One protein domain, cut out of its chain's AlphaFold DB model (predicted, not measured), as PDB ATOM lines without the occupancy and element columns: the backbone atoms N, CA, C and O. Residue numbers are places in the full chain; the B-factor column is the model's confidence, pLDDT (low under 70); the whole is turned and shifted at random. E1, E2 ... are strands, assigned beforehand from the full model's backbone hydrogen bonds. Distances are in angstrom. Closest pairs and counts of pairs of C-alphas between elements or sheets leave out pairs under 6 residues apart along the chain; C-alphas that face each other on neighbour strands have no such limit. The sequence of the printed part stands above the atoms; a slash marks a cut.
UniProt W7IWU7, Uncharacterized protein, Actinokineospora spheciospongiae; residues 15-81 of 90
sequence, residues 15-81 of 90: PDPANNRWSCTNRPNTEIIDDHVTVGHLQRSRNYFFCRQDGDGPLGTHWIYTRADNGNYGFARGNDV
ATOM      1  N   PRO A  15     174.787 250.023 224.072       84.75
ATOM      2  CA  PRO A  15     175.368 251.176 224.748       84.75
ATOM      3  C   PRO A  15     176.739 250.817 225.336       84.75
ATOM      4  O   PRO A  15     176.895 249.802 226.012       84.75
ATOM      5  N   ASP A  16     177.723 251.676 225.100       85.12
ATOM      6  CA  ASP A  16     179.066 251.652 225.678       85.12
ATOM      7  C   ASP A  16     179.233 252.896 226.575       85.12
ATOM      8  O   ASP A  16     179.828 253.903 226.167       85.12
ATOM      9  N   PRO A  17     178.686 252.862 227.807       78.62
ATOM     10  CA  PRO A  17     178.672 254.015 228.711       78.62
ATOM     11  C   PRO A  17     180.078 254.465 229.125       78.62
ATOM     12  O   PRO A  17     180.265 255.616 229.505       78.62
ATOM     13  N   ALA A  18     181.084 253.594 229.005       83.38
ATOM     14  CA  ALA A  18     182.477 253.926 229.290       83.38
ATOM     15  C   ALA A  18     183.048 255.009 228.357       83.38
ATOM     16  O   ALA A  18     183.978 255.713 228.742       83.38
ATOM     17  N   ASN A  19     182.509 255.143 227.142       82.88
ATOM     18  CA  ASN A  19     182.988 256.098 226.138       82.88
ATOM     19  C   ASN A  19     181.859 256.973 225.571       82.88
ATOM     20  O   ASN A  19     182.058 257.623 224.546       82.88
ATOM     21  N   ASN A  20     180.685 256.961 226.214       85.12
ATOM     22  CA  ASN A  20     179.494 257.703 225.801       85.12
ATOM     23  C   ASN A  20     179.139 257.487 224.314       85.12
ATOM     24  O   ASN A  20     178.921 258.437 223.565       85.12
ATOM     25  N   ARG A  21     179.167 256.219 223.881       88.31
ATOM     26  CA  ARG A  21     178.931 255.794 222.493       88.31
ATOM     27  C   ARG A  21     178.075 254.529 222.450       88.31
ATOM     28  O   ARG A  21     177.974 253.816 223.438       88.31
ATOM     29  N   TRP A  22     177.509 254.210 221.297       88.81
ATOM     30  CA  TRP A  22     176.660 253.052 221.042       88.81
ATOM     31  C   TRP A  22     177.197 252.285 219.842       88.81
ATOM     32  O   TRP A  22     177.502 252.860 218.800       88.81
ATOM     33  N   SER A  23     177.335 250.969 219.981       86.81
ATOM     34  CA  SER A  23     177.731 250.092 218.883       86.81
ATOM     35  C   SER A  23     176.502 249.641 218.102       86.81
ATOM     36  O   SER A  23     175.787 248.731 218.535       86.81
ATOM     37  N   CYS A  24     176.277 250.261 216.949       85.56
ATOM     38  CA  CYS A  24     175.123 250.008 216.092       85.56
ATOM     39  C   CYS A  24     175.548 249.335 214.786       85.56
ATOM     40  O   CYS A  24     176.682 249.487 214.316       85.56
ATOM     41  N   THR A  25     174.628 248.577 214.199       87.31
ATOM     42  CA  THR A  25     174.807 248.000 212.866       87.31
ATOM     43  C   THR A  25     174.473 249.044 211.807       87.31
ATOM     44  O   THR A  25     173.416 249.675 211.839       87.31
ATOM     45  N   ASN A  26     175.370 249.210 210.845       86.44
ATOM     46  CA  ASN A  26     175.247 250.156 209.741       86.44
ATOM     47  C   ASN A  26     175.591 249.473 208.420       86.44
ATOM     48  O   ASN A  26     176.136 248.365 208.388       86.44
ATOM     49  N   ARG A  27     175.270 250.127 207.307       86.75
ATOM     50  CA  ARG A  27     175.708 249.663 205.994       86.75
ATOM     51  C   ARG A  27     177.236 249.726 205.902       86.75
ATOM     52  O   ARG A  27     177.836 250.700 206.331       86.75
ATOM     53  N   PRO A  28     177.901 248.709 205.347       86.94
ATOM     54  CA  PRO A  28     179.314 248.848 205.030       86.94
ATOM     55  C   PRO A  28     179.505 249.968 203.999       86.94
ATOM     56  O   PRO A  28     178.651 250.182 203.138       86.94
ATOM     57  N   ASN A  29     180.639 250.656 204.087       88.19
ATOM     58  CA  ASN A  29     180.964 251.837 203.291       88.19
ATOM     59  C   ASN A  29     179.980 253.013 203.489       88.19
ATOM     60  O   ASN A  29     179.722 253.759 202.547       88.19
ATOM     61  N   THR A  30     179.433 253.194 204.702       88.25
ATOM     62  CA  THR A  30     178.648 254.399 205.029       88.25
ATOM     63  C   THR A  30     179.536 255.632 204.930       88.25
ATOM     64  O   THR A  30     180.601 255.678 205.545       88.25
ATOM     65  N   GLU A  31     179.091 256.637 204.185       90.19
ATOM     66  CA  GLU A  31     179.769 257.927 204.083       90.19
ATOM     67  C   GLU A  31     179.573 258.742 205.362       90.19
ATOM     68  O   GLU A  31     178.459 258.856 205.879       90.19
ATOM     69  N   ILE A  32     180.665 259.322 205.854       90.38
ATOM     70  CA  ILE A  32     180.657 260.269 206.964       90.38
ATOM     71  C   ILE A  32     180.844 261.658 206.387       90.38
ATOM     72  O   ILE A  32     181.863 261.938 205.753       90.38
ATOM     73  N   ILE A  33     179.844 262.503 206.602       88.50
ATOM     74  CA  ILE A  33     179.754 263.840 206.030       88.50
ATOM     75  C   ILE A  33     179.937 264.863 207.144       88.50
ATOM     76  O   ILE A  33     179.301 264.770 208.190       88.50
ATOM     77  N   ASP A  34     180.787 265.845 206.899       87.06
ATOM     78  CA  ASP A  34     180.971 267.023 207.740       87.06
ATOM     79  C   ASP A  34     180.982 268.244 206.818       87.06
ATOM     80  O   ASP A  34     181.574 268.193 205.741       87.06
ATOM     81  N   ASP A  35     180.245 269.294 207.176       84.69
ATOM     82  CA  ASP A  35     180.100 270.510 206.357       84.69
ATOM     83  C   ASP A  35     179.791 270.246 204.860       84.69
ATOM     84  O   ASP A  35     180.390 270.823 203.960       84.69
ATOM     85  N   HIS A  36     178.853 269.336 204.567       82.38
ATOM     86  CA  HIS A  36     178.484 268.912 203.198       82.38
ATOM     87  C   HIS A  36     179.585 268.191 202.396       82.38
ATOM     88  O   HIS A  36     179.395 267.912 201.210       82.38
ATOM     89  N   VAL A  37     180.706 267.830 203.020       88.31
ATOM     90  CA  VAL A  37     181.810 267.105 202.384       88.31
ATOM     91  C   VAL A  37     181.981 265.736 203.035       88.31
ATOM     92  O   VAL A  37     181.946 265.596 204.255       88.31
ATOM     93  N   THR A  38     182.197 264.698 202.227       90.31
ATOM     94  CA  THR A  38     182.550 263.373 202.749       90.31
ATOM     95  C   THR A  38     183.957 263.422 203.351       90.31
ATOM     96  O   THR A  38     184.954 263.490 202.633       90.31
ATOM     97  N   VAL A  39     184.046 263.369 204.680       91.25
ATOM     98  CA  VAL A  39     185.308 263.405 205.440       91.25
ATOM     99  C   VAL A  39     185.856 262.021 205.763       91.25
ATOM    100  O   VAL A  39     187.010 261.885 206.185       91.25
ATOM    101  N   GLY A  40     185.058 260.973 205.570       92.44
ATOM    102  CA  GLY A  40     185.473 259.605 205.832       92.44
ATOM    103  C   GLY A  40     184.402 258.584 205.488       92.44
ATOM    104  O   GLY A  40     183.332 258.920 204.990       92.44
ATOM    105  N   HIS A  41     184.716 257.320 205.749       91.88
ATOM    106  CA  HIS A  41     183.795 256.209 205.546       91.88
ATOM    107  C   HIS A  41     183.866 255.251 206.730       91.88
ATOM    108  O   HIS A  41     184.915 255.115 207.366       91.88
ATOM    109  N   LEU A  42     182.756 254.564 206.975       89.38
ATOM    110  CA  LEU A  42     182.673 253.403 207.845       89.38
ATOM    111  C   LEU A  42     182.713 252.146 206.982       89.38
ATOM    112  O   LEU A  42     181.720 251.770 206.366       89.38
ATOM    113  N   GLN A  43     183.860 251.484 206.919       87.88
ATOM    114  CA  GLN A  43     184.055 250.279 206.108       87.88
ATOM    115  C   GLN A  43     183.375 249.052 206.727       87.88
ATOM    116  O   GLN A  43     183.027 248.097 206.034       87.88
ATOM    117  N   ARG A  44     183.171 249.070 208.046       85.06
ATOM    118  CA  ARG A  44     182.573 247.957 208.789       85.06
ATOM    119  C   ARG A  44     181.049 248.045 208.783       85.06
ATOM    120  O   ARG A  44     180.482 249.132 208.760       85.06
ATOM    121  N   SER A  45     180.396 246.894 208.907       85.56
ATOM    122  CA  SER A  45     178.939 246.804 209.092       85.56
ATOM    123  C   SER A  45     178.493 247.056 210.540       85.56
ATOM    124  O   SER A  45     177.310 246.958 210.856       85.56
ATOM    125  N   ARG A  46     179.437 247.301 211.456       85.81
ATOM    126  CA  ARG A  46     179.159 247.624 212.855       85.81
ATOM    127  C   ARG A  46     180.193 248.611 213.364       85.81
ATOM    128  O   ARG A  46     181.383 248.291 213.376       85.81
ATOM    129  N   ASN A  47     179.732 249.779 213.785       87.75
ATOM    130  CA  ASN A  47     180.582 250.883 214.219       87.75
ATOM    131  C   ASN A  47     180.021 251.549 215.469       87.75
ATOM    132  O   ASN A  47     178.922 251.234 215.928       87.75
ATOM    133  N   TYR A  48     180.826 252.440 216.039       88.38
ATOM    134  CA  TYR A  48     180.425 253.238 217.183       88.38
ATOM    135  C   TYR A  48     179.839 254.570 216.728       88.38
ATOM    136  O   TYR A  48     180.416 255.274 215.904       88.38
ATOM    137  N   PHE A  49     178.717 254.922 217.323       89.19
ATOM    138  CA  PHE A  49     177.978 256.153 217.099       89.19
ATOM    139  C   PHE A  49     177.796 256.853 218.443       89.19
ATOM    140  O   PHE A  49     177.782 256.194 219.475       89.19
ATOM    141  N   PHE A  50     177.704 258.174 218.465       88.69
ATOM    142  CA  PHE A  50     177.636 258.934 219.715       88.69
ATOM    143  C   PHE A  50     176.214 259.361 220.027       88.69
ATOM    144  O   PHE A  50     175.711 259.085 221.104       88.69
ATOM    145  N   CYS A  51     175.553 260.015 219.087       85.25
ATOM    146  CA  CYS A  51     174.195 260.487 219.279       85.25
ATOM    147  C   CYS A  51     173.529 260.660 217.918       85.25
ATOM    148  O   CYS A  51     174.196 260.778 216.883       85.25
ATOM    149  N   ARG A  52     172.204 260.606 217.929       85.81
ATOM    150  CA  ARG A  52     171.354 260.905 216.790       85.81
ATOM    151  C   ARG A  52     171.067 262.398 216.800       85.81
ATOM    152  O   ARG A  52     170.698 262.937 217.827       85.81
ATOM    153  N   GLN A  53     171.199 263.040 215.657       82.06
ATOM    154  CA  GLN A  53     170.766 264.408 215.447       82.06
ATOM    155  C   GLN A  53     169.646 264.387 214.409       82.06
ATOM    156  O   GLN A  53     169.884 264.190 213.213       82.06
ATOM    157  N   ASP A  54     168.413 264.536 214.884       73.38
ATOM    158  CA  ASP A  54     167.233 264.693 214.036       73.38
ATOM    159  C   ASP A  54     167.050 266.194 213.752       73.38
ATOM    160  O   ASP A  54     166.787 266.986 214.653       73.38
ATOM    161  N   GLY A  55     167.277 266.627 212.514       70.69
ATOM    162  CA  GLY A  55     167.194 268.038 212.138       70.69
ATOM    163  C   GLY A  55     167.999 268.420 210.899       70.69
ATOM    164  O   GLY A  55     168.324 267.582 210.062       70.69
ATOM    165  N   ASP A  56     168.296 269.717 210.795       57.25
ATOM    166  CA  ASP A  56     168.894 270.402 209.639       57.25
ATOM    167  C   ASP A  56     170.382 270.050 209.465       57.25
ATOM    168  O   ASP A  56     171.284 270.828 209.771       57.25
ATOM    169  N   GLY A  57     170.661 268.817 209.048       59.91
ATOM    170  CA  GLY A  57     172.005 268.434 208.640       59.91
ATOM    171  C   GLY A  57     172.195 268.540 207.126       59.91
ATOM    172  O   GLY A  57     171.241 268.720 206.367       59.91
ATOM    173  N   PRO A  58     173.439 268.383 206.655       55.62
ATOM    174  CA  PRO A  58     173.874 268.853 205.338       55.62
ATOM    175  C   PRO A  58     173.160 268.236 204.115       55.62
ATOM    176  O   PRO A  58     173.265 268.740 203.007       55.62
ATOM    177  N   LEU A  59     172.440 267.123 204.264       57.28
ATOM    178  CA  LEU A  59     171.741 266.405 203.175       57.28
ATOM    179  C   LEU A  59     170.340 265.871 203.565       57.28
ATOM    180  O   LEU A  59     169.859 264.928 202.934       57.28
ATOM    181  N   GLY A  60     169.700 266.385 204.624       64.62
ATOM    182  CA  GLY A  60     168.392 265.886 205.078       64.62
ATOM    183  C   GLY A  60     168.158 265.989 206.584       64.62
ATOM    184  O   GLY A  60     168.890 266.682 207.277       64.62
ATOM    185  N   THR A  61     167.141 265.280 207.081       67.56
ATOM    186  CA  THR A  61     166.583 265.477 208.430       67.56
ATOM    187  C   THR A  61     167.091 264.525 209.513       67.56
ATOM    188  O   THR A  61     166.701 264.684 210.657       67.56
ATOM    189  N   HIS A  62     167.911 263.518 209.201       76.56
ATOM    190  CA  HIS A  62     168.281 262.502 210.194       76.56
ATOM    191  C   HIS A  62     169.741 262.069 210.050       76.56
ATOM    192  O   HIS A  62     170.143 261.481 209.038       76.56
ATOM    193  N   TRP A  63     170.522 262.364 211.087       83.69
ATOM    194  CA  TRP A  63     171.971 262.219 211.136       83.69
ATOM    195  C   TRP A  63     172.397 261.480 212.383       83.69
ATOM    196  O   TRP A  63     171.736 261.538 213.414       83.69
ATOM    197  N   ILE A  64     173.529 260.794 212.304       87.12
ATOM    198  CA  ILE A  64     174.124 260.163 213.471       87.12
ATOM    199  C   ILE A  64     175.579 260.561 213.553       87.12
ATOM    200  O   ILE A  64     176.383 260.226 212.680       87.12
ATOM    201  N   TYR A  65     175.910 261.254 214.636       88.81
ATOM    202  CA  TYR A  65     177.268 261.665 214.911       88.81
ATOM    203  C   TYR A  65     178.134 260.442 215.199       88.81
ATOM    204  O   TYR A  65     177.805 259.575 216.016       88.81
ATOM    205  N   THR A  66     179.255 260.346 214.499       90.81
ATOM    206  CA  THR A  66     180.142 259.187 214.540       90.81
ATOM    207  C   THR A  66     181.570 259.583 214.198       90.81
ATOM    208  O   THR A  66     181.871 260.715 213.818       90.81
ATOM    209  N   ARG A  67     182.473 258.623 214.364       91.94
ATOM    210  CA  ARG A  67     183.867 258.740 213.974       91.94
ATOM    211  C   ARG A  67     184.142 257.749 212.853       91.94
ATOM    212  O   ARG A  67     183.995 256.545 213.049       91.94
ATOM    213  N   ALA A  68     184.556 258.262 211.706       90.56
ATOM    214  CA  ALA A  68     184.972 257.474 210.558       90.56
ATOM    215  C   ALA A  68     186.201 256.599 210.873       90.56
ATOM    216  O   ALA A  68     186.977 256.898 211.786       90.56
ATOM    217  N   ASP A  69     186.434 255.551 210.072       88.56
ATOM    218  CA  ASP A  69     187.590 254.651 210.239       88.56
ATOM    219  C   ASP A  69     188.940 255.383 210.101       88.56
ATOM    220  O   ASP A  69     189.937 254.977 210.696       88.56
ATOM    221  N   ASN A  70     188.982 256.489 209.352       88.44
ATOM    222  CA  ASN A  70     190.170 257.341 209.219       88.44
ATOM    223  C   ASN A  70     190.403 258.265 210.430       88.44
ATOM    224  O   ASN A  70     191.379 259.011 210.458       88.44
ATOM    225  N   GLY A  71     189.525 258.214 211.434       88.88
ATOM    226  CA  GLY A  71     189.630 258.977 212.668       88.88
ATOM    227  C   GLY A  71     188.953 260.346 212.642       88.88
ATOM    228  O   GLY A  71     188.908 260.963 213.708       88.88
ATOM    229  N   ASN A  72     188.414 260.782 211.499       91.69
ATOM    230  CA  ASN A  72     187.650 262.025 211.378       91.69
ATOM    231  C   ASN A  72     186.261 261.880 212.002       91.69
ATOM    232  O   ASN A  72     185.661 260.805 211.967       91.69
ATOM    233  N   TYR A  73     185.749 262.971 212.559       90.00
ATOM    234  CA  TYR A  73     184.386 263.039 213.073       90.00
ATOM    235  C   TYR A  73     183.461 263.629 212.020       90.00
ATOM    236  O   TYR A  73     183.892 264.420 211.188       90.00
ATOM    237  N   GLY A  74     182.201 263.225 212.062       89.88
ATOM    238  CA  GLY A  74     181.164 263.769 211.204       89.88
ATOM    239  C   GLY A  74     179.877 262.989 211.393       89.88
ATOM    240  O   GLY A  74     179.691 262.289 212.393       89.88
ATOM    241  N   PHE A  75     179.000 263.077 210.409       88.62
ATOM    242  CA  PHE A  75     177.665 262.525 210.496       88.62
ATOM    243  C   PHE A  75     177.443 261.445 209.442       88.62
ATOM    244  O   PHE A  75     177.624 261.661 208.243       88.62
ATOM    245  N   ALA A  76     177.023 260.269 209.897       87.69
ATOM    246  CA  ALA A  76     176.431 259.259 209.038       87.69
ATOM    247  C   ALA A  76     174.972 259.630 208.760       87.69
ATOM    248  O   ALA A  76     174.282 260.166 209.631       87.69
ATOM    249  N   ARG A  77     174.467 259.298 207.571       83.62
ATOM    250  CA  ARG A  77     173.032 259.414 207.298       83.62
ATOM    251  C   ARG A  77     172.275 258.401 208.150       83.62
ATOM    252  O   ARG A  77     172.627 257.222 208.167       83.62
ATOM    253  N   GLY A  78     171.192 258.830 208.790       76.19
ATOM    254  CA  GLY A  78     170.377 257.952 209.628       76.19
ATOM    255  C   GLY A  78     169.808 256.744 208.872       76.19
ATOM    256  O   GLY A  78     169.692 255.672 209.447       76.19
ATOM    257  N   ASN A  79     169.556 256.863 207.562       78.25
ATOM    258  CA  ASN A  79     169.098 255.747 206.719       78.25
ATOM    259  C   ASN A  79     170.162 254.664 206.462       78.25
ATOM    260  O   ASN A  79     169.816 253.558 206.045       78.25
ATOM    261  N   ASP A  80     171.446 254.969 206.664       81.94
ATOM    262  CA  ASP A  80     172.529 253.994 206.525       81.94
ATOM    263  C   ASP A  80     172.803 253.237 207.832       81.94
ATOM    264  O   ASP A  80     173.531 252.242 207.830       81.94
ATOM    265  N   VAL A  81     172.196 253.664 208.941       76.81
ATOM    266  CA  VAL A  81     172.265 252.990 210.237       76.81
ATOM    267  C   VAL A  81     170.933 252.283 210.473       76.81
ATOM    268  O   VAL A  81     169.874 252.899 210.461       76.81
TER     269      VAL A  81
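Overview. This is residues 15 to 81 of the 90 residues of an uncharacterized protein of Actinokineospora spheciospongiae (UniProt W7IWU7). One strongly twisted antiparallel sheet folds back on itself: E1, E4 and E5 face E2 and E3, with hinge E6. The printed part has 67 residues, no named helix and six strands, E1 to E6 in turn, sheet order E1 E4 E5 E6 E2 E3, class all strand. It is compact, with radius of gyration of the C-alphas 10.7 A and spans 29 by 22 by 18 A.

Along the chain. Find C-alpha 21 at (178.931, 255.794, 222.493), where E1, residues 21 to 25, begins. Residues 30 to 34 are E2, 37 to 42 E3, 46 to 57 E4, 60 to 67 E5 and 73 to 77 E6, which ends at (173.032, 259.414, 207.298). E4, 22.4 A long, bends by 86 degrees at residue 54.

Arrangement. Look from E1 to E4: N 22 and O 49 are within hydrogen-bond range, 2.7 A. E4 E5 E6 form a meander, successive antiparallel neighbours. E6 neighbours E2, with N 75 and O 33 within range, 2.8 A.

Size, cuts and confidence. The printed part has no cut; residues 56 to 61 have pLDDT under 70.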